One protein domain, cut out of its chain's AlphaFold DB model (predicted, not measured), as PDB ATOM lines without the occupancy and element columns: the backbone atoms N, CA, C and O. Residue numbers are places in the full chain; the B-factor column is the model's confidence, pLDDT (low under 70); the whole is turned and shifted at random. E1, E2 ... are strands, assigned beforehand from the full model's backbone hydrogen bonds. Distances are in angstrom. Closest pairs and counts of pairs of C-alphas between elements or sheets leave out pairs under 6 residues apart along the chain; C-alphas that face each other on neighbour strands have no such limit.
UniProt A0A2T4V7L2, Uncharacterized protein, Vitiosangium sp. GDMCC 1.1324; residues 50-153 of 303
ATOM      1  N   ILE A  50       0.170 -13.925  22.775       65.19
ATOM      2  CA  ILE A  50       0.675 -12.626  23.231       65.19
ATOM      3  C   ILE A  50      -0.411 -11.559  23.135       65.19
ATOM      4  O   ILE A  50      -1.403 -11.732  22.429       65.19
ATOM      5  N   ILE A  51      -0.186 -10.427  23.798       66.69
ATOM      6  CA  ILE A  51      -0.905  -9.185  23.510       66.69
ATOM      7  C   ILE A  51      -0.196  -8.515  22.327       66.69
ATOM      8  O   ILE A  51       0.959  -8.117  22.450       66.69
ATOM      9  N   ASP A  52      -0.878  -8.422  21.191       71.62
ATOM     10  CA  ASP A  52      -0.378  -7.783  19.966       71.62
ATOM     11  C   ASP A  52      -0.671  -6.276  19.968       71.62
ATOM     12  O   ASP A  52       0.147  -5.479  19.516       71.62
ATOM     13  N   ASN A  53      -1.821  -5.872  20.524       72.38
ATOM     14  CA  ASN A  53      -2.228  -4.471  20.603       72.38
ATOM     15  C   ASN A  53      -3.177  -4.197  21.783       72.38
ATOM     16  O   ASN A  53      -3.949  -5.069  22.187       72.38
ATOM     17  N   ILE A  54      -3.163  -2.958  22.284       71.69
ATOM     18  CA  ILE A  54      -4.145  -2.424  23.236       71.69
ATOM     19  C   ILE A  54      -4.642  -1.079  22.703       71.69
ATOM     20  O   ILE A  54      -3.850  -0.181  22.427       71.69
ATOM     21  N   LYS A  55      -5.960  -0.930  22.580       77.56
ATOM     22  CA  LYS A  55      -6.628   0.304  22.160       77.56
ATOM     23  C   LYS A  55      -7.642   0.734  23.215       77.56
ATOM     24  O   LYS A  55      -8.338  -0.102  23.785       77.56
ATOM     25  N   VAL A  56      -7.734   2.040  23.448       77.00
ATOM     26  CA  VAL A  56      -8.727   2.647  24.338       77.00
ATOM     27  C   VAL A  56      -9.577   3.612  23.524       77.00
ATOM     28  O   VAL A  56      -9.047   4.566  22.957       77.00
ATOM     29  N   ASP A  57     -10.878   3.345  23.452       83.94
ATOM     30  CA  ASP A  57     -11.852   4.169  22.740       83.94
ATOM     31  C   ASP A  57     -12.802   4.848  23.743       83.94
ATOM     32  O   ASP A  57     -13.259   4.187  24.678       83.94
ATOM     33  N   PRO A  58     -13.154   6.133  23.569       83.38
ATOM     34  CA  PRO A  58     -14.205   6.767  24.363       83.38
ATOM     35  C   PRO A  58     -15.546   6.031  24.217       83.38
ATOM     36  O   PRO A  58     -15.904   5.601  23.118       83.38
ATOM     37  N   ALA A  59     -16.302   5.910  25.306       82.69
ATOM     38  CA  ALA A  59     -17.591   5.225  25.343       82.69
ATOM     39  C   ALA A  59     -18.576   5.957  26.271       82.69
ATOM     40  O   ALA A  59     -18.875   5.501  27.371       82.69
ATOM     41  N   GLY A  60     -19.101   7.098  25.813       86.19
ATOM     42  CA  GLY A  60     -19.918   7.977  26.658       86.19
ATOM     43  C   GLY A  60     -19.055   8.657  27.721       86.19
ATOM     44  O   GLY A  60     -18.003   9.193  27.376       86.19
ATOM     45  N   ASP A  61     -19.493   8.589  28.979       81.75
ATOM     46  CA  ASP A  61     -18.724   9.053  30.146       81.75
ATOM     47  C   ASP A  61     -17.674   8.016  30.601       81.75
ATOM     48  O   ASP A  61     -16.896   8.276  31.508       81.75
ATOM     49  N   ASP A  62     -17.631   6.846  29.956       87.38
ATOM     50  CA  ASP A  62     -16.719   5.736  30.232       87.38
ATOM     51  C   ASP A  62     -15.718   5.539  29.073       87.38
ATOM     52  O   ASP A  62     -15.714   6.271  28.075       87.38
ATOM     53  N   PHE A  63     -14.851   4.527  29.165       79.81
ATOM     54  CA  PHE A  63     -13.976   4.133  28.059       79.81
ATOM     55  C   PHE A  63     -13.991   2.627  27.808       79.81
ATOM     56  O   PHE A  63     -14.052   1.800  28.715       79.81
ATOM     57  N   LYS A  64     -13.916   2.253  26.534       88.06
ATOM     58  CA  LYS A  64     -13.811   0.870  26.086       88.06
ATOM     59  C   LYS A  64     -12.348   0.507  25.885       88.06
ATOM     60  O   LYS A  64     -11.657   1.096  25.057       88.06
ATOM     61  N   VAL A  65     -11.899  -0.514  26.596       81.62
ATOM     62  CA  VAL A  65     -10.599  -1.146  26.394       81.62
ATOM     63  C   VAL A  65     -10.756  -2.291  25.400       81.62
ATOM     64  O   VAL A  65     -11.657  -3.119  25.530       81.62
ATOM     65  N   ILE A  66      -9.868  -2.349  24.416       83.81
ATOM     66  CA  ILE A  66      -9.833  -3.360  23.364       83.81
ATOM     67  C   ILE A  66      -8.429  -3.959  23.348       83.81
ATOM     68  O   ILE A  66      -7.458  -3.261  23.066       83.81
ATOM     69  N   VAL A  67      -8.320  -5.250  23.643       79.50
ATOM     70  CA  VAL A  67      -7.059  -5.994  23.641       79.50
ATOM     71  C   VAL A  67      -7.073  -6.984  22.485       79.50
ATOM     72  O   VAL A  67      -8.009  -7.772  22.340       79.50
ATOM     73  N   THR A  68      -6.030  -6.956  21.662       82.81
ATOM     74  CA  THR A  68      -5.810  -7.931  20.593       82.81
ATOM     75  C   THR A  68      -4.843  -8.994  21.090       82.81
ATOM     76  O   THR A  68      -3.675  -8.713  21.347       82.81
ATOM     77  N   LEU A  69      -5.338 -10.219  21.225       83.00
ATOM     78  CA  LEU A  69      -4.542 -11.405  21.514       83.00
ATOM     79  C   LEU A  69      -4.084 -12.033  20.200       83.00
ATOM     80  O   LEU A  69      -4.860 -12.051  19.251       83.00
ATOM     81  N   LYS A  70      -2.870 -12.580  20.138       80.44
ATOM     82  CA  LYS A  70      -2.328 -13.219  18.931       80.44
ATOM     83  C   LYS A  70      -1.597 -14.505  19.247       80.44
ATOM     84  O   LYS A  70      -0.734 -14.507  20.118       80.44
ATOM     85  N   ASN A  71      -1.880 -15.561  18.491       83.38
ATOM     86  CA  ASN A  71      -1.080 -16.778  18.523       83.38
ATOM     87  C   ASN A  71       0.203 -16.590  17.685       83.38
ATOM     88  O   ASN A  71       0.142 -16.475  16.467       83.38
ATOM     89  N   ILE A  72       1.371 -16.566  18.322       74.69
ATOM     90  CA  ILE A  72       2.703 -16.495  17.689       74.69
ATOM     91  C   ILE A  72       3.391 -17.859  17.540       74.69
ATOM     92  O   ILE A  72       4.534 -17.943  17.097       74.69
ATOM     93  N   GLY A  73       2.725 -18.929  17.949       70.69
ATOM     94  CA  GLY A  73       3.217 -20.297  17.905       70.69
ATOM     95  C   GLY A  73       3.031 -20.868  16.519       70.69
ATOM     96  O   GLY A  73       2.254 -20.351  15.723       70.69
ATOM     97  N   GLN A  74       3.750 -21.945  16.224       76.06
ATOM     98  CA  GLN A  74       3.661 -22.614  14.923       76.06
ATOM     99  C   GLN A  74       2.405 -23.491  14.807       76.06
ATOM    100  O   GLN A  74       1.941 -23.756  13.700       76.06
ATOM    101  N   ASP A  75       1.813 -23.858  15.947       81.94
ATOM    102  CA  ASP A  75       0.680 -24.771  16.040       81.94
ATOM    103  C   ASP A  75      -0.629 -24.071  16.421       81.94
ATOM    104  O   ASP A  75      -0.668 -22.927  16.888       81.94
ATOM    105  N   TYR A  76      -1.732 -24.797  16.231       81.50
ATOM    106  CA  TYR A  76      -3.050 -24.377  16.691       81.50
ATOM    107  C   TYR A  76      -3.120 -24.377  18.223       81.50
ATOM    108  O   TYR A  76      -2.887 -25.392  18.879       81.50
ATOM    109  N   PHE A  77      -3.501 -23.235  18.784       79.56
ATOM    110  CA  PHE A  77      -3.834 -23.094  20.188       79.56
ATOM    111  C   PHE A  77      -5.271 -23.562  20.415       79.56
ATOM    112  O   PHE A  77      -6.197 -23.020  19.817       79.56
ATOM    113  N   GLN A  78      -5.462 -24.553  21.288       77.94
ATOM    114  CA  GLN A  78      -6.764 -25.200  21.508       77.94
ATOM    115  C   GLN A  78      -7.810 -24.297  22.181       77.94
ATOM    116  O   GLN A  78      -8.999 -24.610  22.152       77.94
ATOM    117  N   GLY A  79      -7.396 -23.156  22.737       77.12
ATOM    118  CA  GLY A  79      -8.282 -22.291  23.504       77.12
ATOM    119  C   GLY A  79      -8.522 -22.817  24.916       77.12
ATOM    120  O   GLY A  79      -7.883 -23.760  25.376       77.12
ATOM    121  N   GLY A  80      -9.451 -22.179  25.624       70.06
ATOM    122  CA  GLY A  80      -9.891 -22.612  26.951       70.06
ATOM    123  C   GLY A  80      -9.055 -22.066  28.109       70.06
ATOM    124  O   GLY A  80      -9.499 -22.145  29.255       70.06
ATOM    125  N   GLN A  81      -7.905 -21.457  27.810       65.94
ATOM    126  CA  GLN A  81      -7.048 -20.816  28.797       65.94
ATOM    127  C   GLN A  81      -7.756 -19.593  29.404       65.94
ATOM    128  O   GLN A  81      -8.127 -18.690  28.653       65.94
ATOM    129  N   PRO A  82      -7.966 -19.528  30.727       63.84
ATOM    130  CA  PRO A  82      -8.631 -18.394  31.359       63.84
ATOM    131  C   PRO A  82      -7.830 -17.101  31.187       63.84
ATOM    132  O   PRO A  82      -6.603 -17.099  31.277       63.84
ATOM    133  N   PHE A  83      -8.506 -15.976  30.994       67.25
ATOM    134  CA  PHE A  83      -7.895 -14.656  31.050       67.25
ATOM    135  C   PHE A  83      -8.795 -13.676  31.793       67.25
ATOM    136  O   PHE A  83     -10.019 -13.797  31.774       67.25
ATOM    137  N   ALA A  84      -8.178 -12.657  32.382       67.75
ATOM    138  CA  ALA A  84      -8.867 -11.488  32.890       67.75
ATOM    139  C   ALA A  84      -8.327 -10.206  32.276       67.75
ATOM    140  O   ALA A  84      -7.120 -10.037  32.105       67.75
ATOM    141  N   LEU A  85      -9.240  -9.287  32.002       69.88
ATOM    142  CA  LEU A  85      -8.975  -7.889  31.732       69.88
ATOM    143  C   LEU A  85      -9.486  -7.084  32.929       69.88
ATOM    144  O   LEU A  85     -10.646  -7.200  33.321       69.88
ATOM    145  N   THR A  86      -8.610  -6.283  33.516       72.19
ATOM    146  CA  THR A  86      -8.852  -5.536  34.752       72.19
ATOM    147  C   THR A  86      -8.451  -4.080  34.580       72.19
ATOM    148  O   THR A  86      -7.617  -3.744  33.734       72.19
ATOM    149  N   HIS A  87      -9.055  -3.222  35.390       73.94
ATOM    150  CA  HIS A  87      -8.823  -1.787  35.406       73.94
ATOM    151  C   HIS A  87      -8.609  -1.320  36.842       73.94
ATOM    152  O   HIS A  87      -9.309  -1.755  37.752       73.94
ATOM    153  N   SER A  88      -7.653  -0.423  37.050       72.44
ATOM    154  CA  SER A  88      -7.442   0.254  38.325       72.44
ATOM    155  C   SER A  88      -7.256   1.747  38.130       72.44
ATOM    156  O   SER A  88      -6.696   2.194  37.134       72.44
ATOM    157  N   VAL A  89      -7.684   2.518  39.121       72.44
ATOM    158  CA  VAL A  89      -7.479   3.963  39.181       72.44
ATOM    159  C   VAL A  89      -6.525   4.248  40.318       72.44
ATOM    160  O   VAL A  89      -6.761   3.826  41.454       72.44
ATOM    161  N   VAL A  90      -5.464   4.986  40.020       70.25
ATOM    162  CA  VAL A  90      -4.459   5.389  41.002       70.25
ATOM    163  C   VAL A  90      -4.300   6.904  41.027       70.25
ATOM    164  O   VAL A  90      -4.549   7.575  40.031       70.25
ATOM    165  N   ARG A  91      -3.872   7.477  42.150       70.12
ATOM    166  CA  ARG A  91      -3.497   8.892  42.224       70.12
ATOM    167  C   ARG A  91      -2.233   9.152  41.409       70.12
ATOM    168  O   ARG A  91      -1.241   8.447  41.568       70.12
ATOM    169  N   ALA A  92      -2.242  10.206  40.601       68.25
ATOM    170  CA  ALA A  92      -1.112  10.589  39.759       68.25
ATOM    171  C   ALA A  92       0.087  11.119  40.563       68.25
ATOM    172  O   ALA A  92       1.223  10.935  40.152       68.25
ATOM    173  N   ASP A  93      -0.138  11.736  41.725       65.12
ATOM    174  CA  ASP A  93       0.941  12.212  42.606       65.12
ATOM    175  C   ASP A  93       1.580  11.093  43.448       65.12
ATOM    176  O   ASP A  93       2.732  11.204  43.870       65.12
ATOM    177  N   GLY A  94       0.854   9.991  43.653       59.81
ATOM    178  CA  GLY A  94       1.391   8.744  44.196       59.81
ATOM    179  C   GLY A  94       2.111   7.890  43.148       59.81
ATOM    180  O   GLY A  94       3.000   7.124  43.509       59.81
ATOM    181  N   PHE A  95       1.765   8.054  41.867       59.41
ATOM    182  CA  PHE A  95       2.271   7.294  40.720       59.41
ATOM    183  C   PHE A  95       2.551   8.226  39.530       59.41
ATOM    184  O   PHE A  95       1.786   8.263  38.564       59.41
ATOM    185  N   GLU A  96       3.647   8.988  39.600       53.03
ATOM    186  CA  GLU A  96       4.011   9.960  38.553       53.03
ATOM    187  C   GLU A  96       4.389   9.291  37.218       53.03
ATOM    188  O   GLU A  96       4.215   9.901  36.165       53.03
ATOM    189  N   ASP A  97       4.845   8.032  37.245       54.78
ATOM    190  CA  ASP A  97       5.110   7.220  36.053       54.78
ATOM    191  C   ASP A  97       4.747   5.740  36.314       54.78
ATOM    192  O   ASP A  97       5.478   5.046  37.026       54.78
ATOM    193  N   PRO A  98       3.642   5.217  35.752       45.38
ATOM    194  CA  PRO A  98       3.265   3.810  35.902       45.38
ATOM    195  C   PRO A  98       4.205   2.832  35.171       45.38
ATOM    196  O   PRO A  98       4.135   1.629  35.417       45.38
ATOM    197  N   GLY A  99       5.085   3.322  34.290       46.91
ATOM    198  CA  GLY A  99       6.195   2.561  33.714       46.91
ATOM    199  C   GLY A  99       7.454   2.565  34.587       46.91
ATOM    200  O   GLY A  99       8.366   1.765  34.346       46.91
ATOM    201  N   SER A 100       7.515   3.422  35.614       52.59
ATOM    202  CA  SER A 100       8.640   3.443  36.539       52.59
ATOM    203  C   SER A 100       8.636   2.165  37.370       52.59
ATOM    204  O   SER A 100       7.654   1.791  38.004       52.59
ATOM    205  N   LEU A 101       9.763   1.459  37.371       60.12
ATOM    206  CA  LEU A 101       9.941   0.254  38.181       60.12
ATOM    207  C   LEU A 101      10.309   0.612  39.633       60.12
ATOM    208  O   LEU A 101      11.173  -0.039  40.222       60.12
ATOM    209  N   GLN A 102       9.703   1.676  40.170       65.44
ATOM    210  CA  GLN A 102       9.975   2.281  41.475       65.44
ATOM    211  C   GLN A 102       8.701   2.355  42.314       65.44
ATOM    212  O   GLN A 102       7.670   2.728  41.760       65.44
ATOM    213  N   PRO A 103       8.757   2.061  43.629       62.47
ATOM    214  CA  PRO A 103       7.607   2.158  44.518       62.47
ATOM    215  C   PRO A 103       6.840   3.472  44.386       62.47
ATOM    216  O   PRO A 103       7.459   4.531  44.243       62.47
ATOM    217  N   PRO A 104       5.504   3.421  44.475       65.19
ATOM    218  CA  PRO A 104       4.681   4.618  44.537       65.19
ATOM    219  C   PRO A 104       5.112   5.486  45.719       65.19
ATOM    220  O   PRO A 104       5.527   4.977  46.760       65.19
ATOM    221  N   LYS A 105       4.985   6.808  45.591       67.00
ATOM    222  CA  LYS A 105       5.281   7.727  46.706       67.00
ATOM    223  C   LYS A 105       4.308   7.548  47.872       67.00
ATOM    224  O   LYS A 105       4.649   7.873  49.005       67.00
ATOM    225  N   ASP A 106       3.102   7.064  47.577       66.56
ATOM    226  CA  ASP A 106       2.027   6.855  48.539       66.56
ATOM    227  C   ASP A 106       1.404   5.463  48.353       66.56
ATOM    228  O   ASP A 106       0.830   5.142  47.311       66.56
ATOM    229  N   ALA A 107       1.487   4.662  49.412       58.94
ATOM    230  CA  ALA A 107       0.856   3.357  49.569       58.94
ATOM    231  C   ALA A 107      -0.670   3.379  49.344       58.94
ATOM    232  O   ALA A 107      -1.234   2.410  48.837       58.94
ATOM    233  N   GLY A 108      -1.336   4.487  49.691       64.62
ATOM    234  CA  GLY A 108      -2.778   4.694  49.540       64.62
ATOM    235  C   GLY A 108      -3.195   5.229  48.170       64.62
ATOM    236  O   GLY A 108      -4.318   5.705  48.006       64.62
ATOM    237  N   ALA A 109      -2.301   5.206  47.180       67.94
ATOM    238  CA  ALA A 109      -2.590   5.790  45.882       67.94
ATOM    239  C   ALA A 109      -3.552   4.958  45.024       67.94
ATOM    240  O   ALA A 109      -4.100   5.510  44.079       67.94
ATOM    241  N   LEU A 110      -3.822   3.688  45.345       71.00
ATOM    242  CA  LEU A 110      -4.901   2.931  44.707       71.00
ATOM    243  C   LEU A 110      -6.269   3.444  45.183       71.00
ATOM    244  O   LEU A 110      -6.613   3.336  46.356       71.00
ATOM    245  N   LEU A 111      -7.066   3.971  44.256       71.31
ATOM    246  CA  LEU A 111      -8.380   4.552  44.540       71.31
ATOM    247  C   LEU A 111      -9.531   3.596  44.223       71.31
ATOM    248  O   LEU A 111     -10.570   3.645  44.879       71.31
ATOM    249  N   PHE A 112      -9.374   2.783  43.180       72.00
ATOM    250  CA  PHE A 112     -10.432   1.922  42.660       72.00
ATOM    251  C   PHE A 112      -9.848   0.791  41.809       72.00
ATOM    252  O   PHE A 112      -8.800   0.959  41.188       72.00
ATOM    253  N   THR A 113     -10.533  -0.350  41.763       69.38
ATOM    254  CA  THR A 113     -10.205  -1.479  40.888       69.38
ATOM    255  C   THR A 113     -11.481  -2.206  40.467       69.38
ATOM    256  O   THR A 113     -12.432  -2.267  41.247       69.38
ATOM    257  N   GLU A 114     -11.514  -2.734  39.245       65.75
ATOM    258  CA  GLU A 114     -12.640  -3.502  38.714       65.75
ATOM    259  C   GLU A 114     -12.220  -4.539  37.665       65.75
ATOM    260  O   GLU A 114     -11.217  -4.397  36.953       65.75
ATOM    261  N   THR A 115     -13.016  -5.603  37.565       72.56
ATOM    262  CA  THR A 115     -12.896  -6.619  36.514       72.56
ATOM    263  C   THR A 115     -13.691  -6.158  35.306       72.56
ATOM    264  O   THR A 115     -14.910  -6.031  35.392       72.56
ATOM    265  N   LEU A 116     -13.027  -5.956  34.170       74.38
ATOM    266  CA  LEU A 116     -13.700  -5.558  32.935       74.38
ATOM    267  C   LEU A 116     -14.220  -6.760  32.146       74.38
ATOM    268  O   LEU A 116     -15.313  -6.720  31.590       74.38
ATOM    269  N   GLN A 117     -13.420  -7.824  32.075       76.50
ATOM    270  CA  GLN A 117     -13.799  -9.077  31.431       76.50
ATOM    271  C   GLN A 117     -13.065 -10.236  32.096       76.50
ATOM    272  O   GLN A 117     -11.887 -10.129  32.433       76.50
ATOM    273  N   LEU A 118     -13.762 -11.354  32.247       70.25
ATOM    274  CA  LEU A 118     -13.198 -12.614  32.693       70.25
ATOM    275  C   LEU A 118     -13.779 -13.715  31.820       70.25
ATOM    276  O   LEU A 118     -14.992 -13.916  31.803       70.25
ATOM    277  N   ASP A 119     -12.925 -14.371  31.050       73.50
ATOM    278  CA  ASP A 119     -13.362 -15.312  30.024       73.50
ATOM    279  C   ASP A 119     -12.213 -16.272  29.673       73.50
ATOM    280  O   ASP A 119     -11.202 -16.339  30.374       73.50
ATOM    281  N   LYS A 120     -12.362 -17.051  28.607       77.69
ATOM    282  CA  LYS A 120     -11.341 -17.958  28.090       77.69
ATOM    283  C   LYS A 120     -10.825 -17.455  26.751       77.69
ATOM    284  O   LYS A 120     -11.584 -16.982  25.910       77.69
ATOM    285  N   VAL A 121      -9.522 -17.593  26.533       77.06
ATOM    286  CA  VAL A 121      -8.912 -17.322  25.235       77.06
ATOM    287  C   VAL A 121      -9.501 -18.323  24.232       77.06
ATOM    288  O   VAL A 121      -9.497 -19.529  24.512       77.06
ATOM    289  N   PRO A 122     -10.031 -17.864  23.086       85.62
ATOM    290  CA  PRO A 122     -10.557 -18.763  22.069       85.62
ATOM    291  C   PRO A 122      -9.432 -19.587  21.433       85.62
ATOM    292  O   PRO A 122      -8.249 -19.265  21.556       85.62
ATOM    293  N   GLY A 123      -9.803 -20.659  20.737       87.50
ATOM    294  CA  GLY A 123      -8.849 -21.382  19.905       87.50
ATOM    295  C   GLY A 123      -8.353 -20.500  18.757       87.50
ATOM    296  O   GLY A 123      -9.141 -19.765  18.164       87.50
ATOM    297  N   LEU A 124      -7.050 -20.543  18.470       87.94
ATOM    298  CA  LEU A 124      -6.391 -19.662  17.499       87.94
ATOM    299  C   LEU A 124      -5.363 -20.436  16.677       87.94
ATOM    300  O   LEU A 124      -4.489 -21.099  17.236       87.94
ATOM    301  N   LYS A 125      -5.400 -20.326  15.347       92.12
ATOM    302  CA  LYS A 125      -4.323 -20.823  14.471       92.12
ATOM    303  C   LYS A 125      -3.060 -19.973  14.614       92.12
ATOM    304  O   LYS A 125      -3.122 -18.841  15.084       92.12
ATOM    305  N   SER A 126      -1.921 -20.504  14.171       88.81
ATOM    306  CA  SER A 126      -0.675 -19.736  14.062       88.81
ATOM    307  C   SER A 126      -0.901 -18.416  13.309       88.81
ATOM    308  O   SER A 126      -1.465 -18.408  12.215       88.81
ATOM    309  N   GLY A 127      -0.497 -17.301  13.915       87.88
ATOM    310  CA  GLY A 127      -0.650 -15.944  13.391       87.88
ATOM    311  C   GLY A 127      -2.036 -15.316  13.578       87.88
ATOM    312  O   GLY A 127      -2.175 -14.116  13.340       87.88
ATOM    313  N   GLU A 128      -3.044 -16.081  14.002       94.81
ATOM    314  CA  GLU A 128      -4.417 -15.600  14.168       94.81
ATOM    315  C   GLU A 128      -4.569 -14.740  15.426       94.81
ATOM    316  O   GLU A 128      -3.877 -14.935  16.432       94.81
ATOM    317  N   THR A 129      -5.501 -13.789  15.365       92.69
ATOM    318  CA  THR A 129      -5.790 -12.859  16.455       92.69
ATOM    319  C   THR A 129      -7.213 -13.006  16.981       92.69
ATOM    320  O   THR A 129      -8.144 -13.165  16.195       92.69
ATOM    321  N   ALA A 130      -7.396 -12.829  18.287       91.38
ATOM    322  CA  ALA A 130      -8.694 -12.634  18.925       91.38
ATOM    323  C   ALA A 130      -8.795 -11.230  19.524       91.38
ATOM    324  O   ALA A 130      -7.797 -10.653  19.952       91.38
ATOM    325  N   ILE A 131     -10.013 -10.696  19.591       91.31
ATOM    326  CA  ILE A 131     -10.290  -9.420  20.249       91.31
ATOM    327  C   ILE A 131     -11.048  -9.684  21.544       91.31
ATOM    328  O   ILE A 131     -12.056 -10.388  21.559       91.31
ATOM    329  N   VAL A 132     -10.567  -9.065  22.610       83.81
ATOM    330  CA  VAL A 132     -11.156  -9.047  23.945       83.81
ATOM    331  C   VAL A 132     -11.507  -7.601  24.274       83.81
ATOM    332  O   VAL A 132     -10.720  -6.701  23.977       83.81
ATOM    333  N   THR A 133     -12.676  -7.342  24.867       89.50
ATOM    334  CA  THR A 133     -13.106  -5.967  25.151       89.50
ATOM    335  C   THR A 133     -13.767  -5.817  26.506       89.50
ATOM    336  O   THR A 133     -14.666  -6.579  26.841       89.50
ATOM    337  N   GLY A 134     -13.418  -4.751  27.215       83.94
ATOM    338  CA  GLY A 134     -14.015  -4.385  28.492       83.94
ATOM    339  C   GLY A 134     -14.487  -2.935  28.498       83.94
ATOM    340  O   GLY A 134     -13.831  -2.081  27.903       83.94
ATOM    341  N   LEU A 135     -15.612  -2.651  29.152       86.38
ATOM    342  CA  LEU A 135     -16.065  -1.281  29.409       86.38
ATOM    343  C   LEU A 135     -15.619  -0.877  30.814       86.38
ATOM    344  O   LEU A 135     -15.994  -1.540  31.777       86.38
ATOM    345  N   ALA A 136     -14.808   0.171  30.907       79.44
ATOM    346  CA  ALA A 136     -14.189   0.646  32.135       79.44
ATOM    347  C   ALA A 136     -14.725   2.019  32.522       79.44
ATOM    348  O   ALA A 136     -14.924   2.877  31.657       79.44
ATOM    349  N   LYS A 137     -14.895   2.242  33.826       81.38
ATOM    350  CA  LYS A 137     -15.396   3.520  34.330       81.38
ATOM    351  C   LYS A 137     -14.346   4.612  34.208       81.38
ATOM    352  O   LYS A 137     -13.237   4.458  34.734       81.38
ATOM    353  N   ALA A 138     -14.686   5.743  33.593       76.31
ATOM    354  CA  ALA A 138     -13.810   6.907  33.676       76.31
ATOM    355  C   ALA A 138     -13.933   7.532  35.070       76.31
ATOM    356  O   ALA A 138     -15.022   7.721  35.609       76.31
ATOM    357  N   TYR A 139     -12.798   7.840  35.691       73.56
ATOM    358  CA  TYR A 139     -12.766   8.423  37.022       73.56
ATOM    359  C   TYR A 139     -12.336   9.873  36.879       73.56
ATOM    360  O   TYR A 139     -11.155  10.192  36.841       73.56
ATOM    361  N   GLU A 140     -13.313  10.770  36.783       63.66
ATOM    362  CA  GLU A 140     -13.096  12.161  36.360       63.66
ATOM    363  C   GLU A 140     -12.404  13.064  37.402       63.66
ATOM    364  O   GLU A 140     -12.347  14.287  37.247       63.66
ATOM    365  N   LYS A 141     -11.862  12.506  38.493       65.62
ATOM    366  CA  LYS A 141     -11.111  13.314  39.461       65.62
ATOM    367  C   LYS A 141      -9.780  13.742  38.850       65.62
ATOM    368  O   LYS A 141      -8.989  12.914  38.418       65.62
ATOM    369  N   SER A 142      -9.495  15.043  38.865       68.31
ATOM    370  CA  SER A 142      -8.189  15.564  38.455       68.31
ATOM    371  C   SER A 142      -7.059  14.899  39.248       68.31
ATOM    372  O   SER A 142      -7.160  14.795  40.472       68.31
ATOM    373  N   GLY A 143      -5.972  14.526  38.569       69.94
ATOM    374  CA  GLY A 143      -4.803  13.931  39.220       69.94
ATOM    375  C   GLY A 143      -4.942  12.435  39.499       69.94
ATOM    376  O   GLY A 143      -4.421  11.961  40.507       69.94
ATOM    377  N   VAL A 144      -5.628  11.693  38.625       71.88
ATOM    378  CA  VAL A 144      -5.649  10.225  38.639       71.88
ATOM    379  C   VAL A 144      -5.108   9.656  37.329       71.88
ATOM    380  O   VAL A 144      -5.247  10.274  36.276       71.88
ATOM    381  N   ASN A 145      -4.513   8.472  37.409       69.56
ATOM    382  CA  ASN A 145      -4.086   7.655  36.282       69.56
ATOM    383  C   ASN A 145      -4.952   6.389  36.215       69.56
ATOM    384  O   ASN A 145      -5.298   5.806  37.243       69.56
ATOM    385  N   HIS A 146      -5.264   5.957  34.995       71.75
ATOM    386  CA  HIS A 146      -5.991   4.721  34.711       71.75
ATOM    387  C   HIS A 146      -5.006   3.635  34.273       71.75
ATOM    388  O   HIS A 146      -4.277   3.808  33.297       71.75
ATOM    389  N   LEU A 147      -4.981   2.517  34.991       66.94
ATOM    390  CA  LEU A 147      -4.142   1.357  34.710       66.94
ATOM    391  C   LEU A 147      -5.010   0.231  34.161       66.94
ATOM    392  O   LEU A 147      -5.998  -0.158  34.777       66.94
ATOM    393  N   VAL A 148      -4.625  -0.315  33.013       64.12
ATOM    394  CA  VAL A 148      -5.299  -1.449  32.377       64.12
ATOM    395  C   VAL A 148      -4.354  -2.641  32.399       64.12
ATOM    396  O   VAL A 148      -3.223  -2.542  31.925       64.12
ATOM    397  N   SER A 149      -4.819  -3.767  32.934       65.00
ATOM    398  CA  SER A 149      -4.036  -4.999  33.052       65.00
ATOM    399  C   SER A 149      -4.782  -6.183  32.442       65.00
ATOM    400  O   SER A 149      -5.915  -6.469  32.829       65.00
ATOM    401  N   THR A 150      -4.124  -6.914  31.538       61.94
ATOM    402  CA  THR A 150      -4.577  -8.231  31.068       61.94
ATOM    403  C   THR A 150      -3.672  -9.319  31.627       61.94
ATOM    404  O   THR A 150      -2.456  -9.269  31.453       61.94
ATOM    405  N   ASN A 151      -4.281 -10.330  32.242       61.03
ATOM    406  CA  ASN A 151      -3.610 -11.530  32.722       61.03
ATOM    407  C   ASN A 151      -4.198 -12.747  32.014       61.03
ATOM    408  O   ASN A 151      -5.399 -12.985  32.102       61.03
ATOM    409  N   ILE A 152      -3.359 -13.523  31.333       56.47
ATOM    410  CA  ILE A 152      -3.733 -14.841  30.815       56.47
ATOM    411  C   ILE A 152      -3.221 -15.865  31.829       56.47
ATOM    412  O   ILE A 152      -2.015 -15.959  32.078       56.47
ATOM    413  N   TYR A 153      -4.138 -16.583  32.466       52.38
ATOM    414  CA  TYR A 153      -3.829 -17.551  33.509       52.38
ATOM    415  C   TYR A 153      -3.598 -18.925  32.902       52.38
ATOM    416  O   TYR A 153      -4.265 -19.302  31.951       52.38
TER     417      TYR A 153
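Overview. This is residues 50 to 153 of the 303 residues of an uncharacterized protein of Vitiosangium sp. GDMCC 1.1324 (UniProt A0A2T4V7L2). Two twisted sheets of three strands each lie face to face as a sandwich, E1, E2 and E5 in one layer and E4, E3 and E6 in the other, with the strands of the two layers crossed at 41 degrees. Along one side the edge strands E5 and E4 come close together, and a long loop, residues 92 to 109, joins E3 to E4 at one end. The printed part has 104 residues with six named strands, E1 to E6 in order along it, and no named helix; the class is all strand. The sheets run E1, E2, E5 and E4, E3, E6, both antiparallel. The whole is only just loose, close to compact, with a radius of gyration of the C-alphas of 15.7 A, and has a flat outline of 45 by 33 by 18 A.

Arrangement. E1, residues 50 to 59, and E2, residues 62 to 71, form a hairpin, antiparallel at 161 degrees, with N 55 and O 66 2.8 A apart, within hydrogen-bond range. On the other side of E2 is E5, residues 129 to 136, antiparallel at 160 degrees, with N 65 and O 134 at 2.8 A. In the second sheet E3, residues 82 to 91, and E4, residues 110 to 120, form a hairpin at 165 degrees, with N 85 and O 117 at 2.8 A. E6, residues 144 to 152, is antiparallel to E3, also at 165 degrees, with N 86 and O 149 at 2.8 A. Where the sheets face each other they are 10.1 A centre to centre, their best planes 12 degrees apart. The closest C-alphas of E4 and E5 are those of Leu 116 and Gly 134, 4.6 A apart. E1 and E6 are near each other, with 7 pairs of C-alphas within 10 A. E1 is apart from E3 and E4.

Along the chain. E1 begins at C-alpha 50, (0.675, -12.626, 23.231), and is 25.6 A long. E2 and E3 each measure 29.8 A, E4 27.5 A, E5 22.3 A and E6 26.3 A. E4 begins at C-alpha 110, (-4.901, 2.931, 44.707), and E6 ends at C-alpha 152, (-3.733, -14.841, 30.815).

Size, cuts and confidence. The two C-alphas farthest apart, those of Asp 75 and Ser 142, are 47.0 A apart. The printed part has no cut. The link E1 to E2 is tight, and the link E3 to E4, 18 residues, is long. The mean pLDDT of the printed part is 73.3; 39 residues are under 70, among them residues 92 to 109 and 147 to 153.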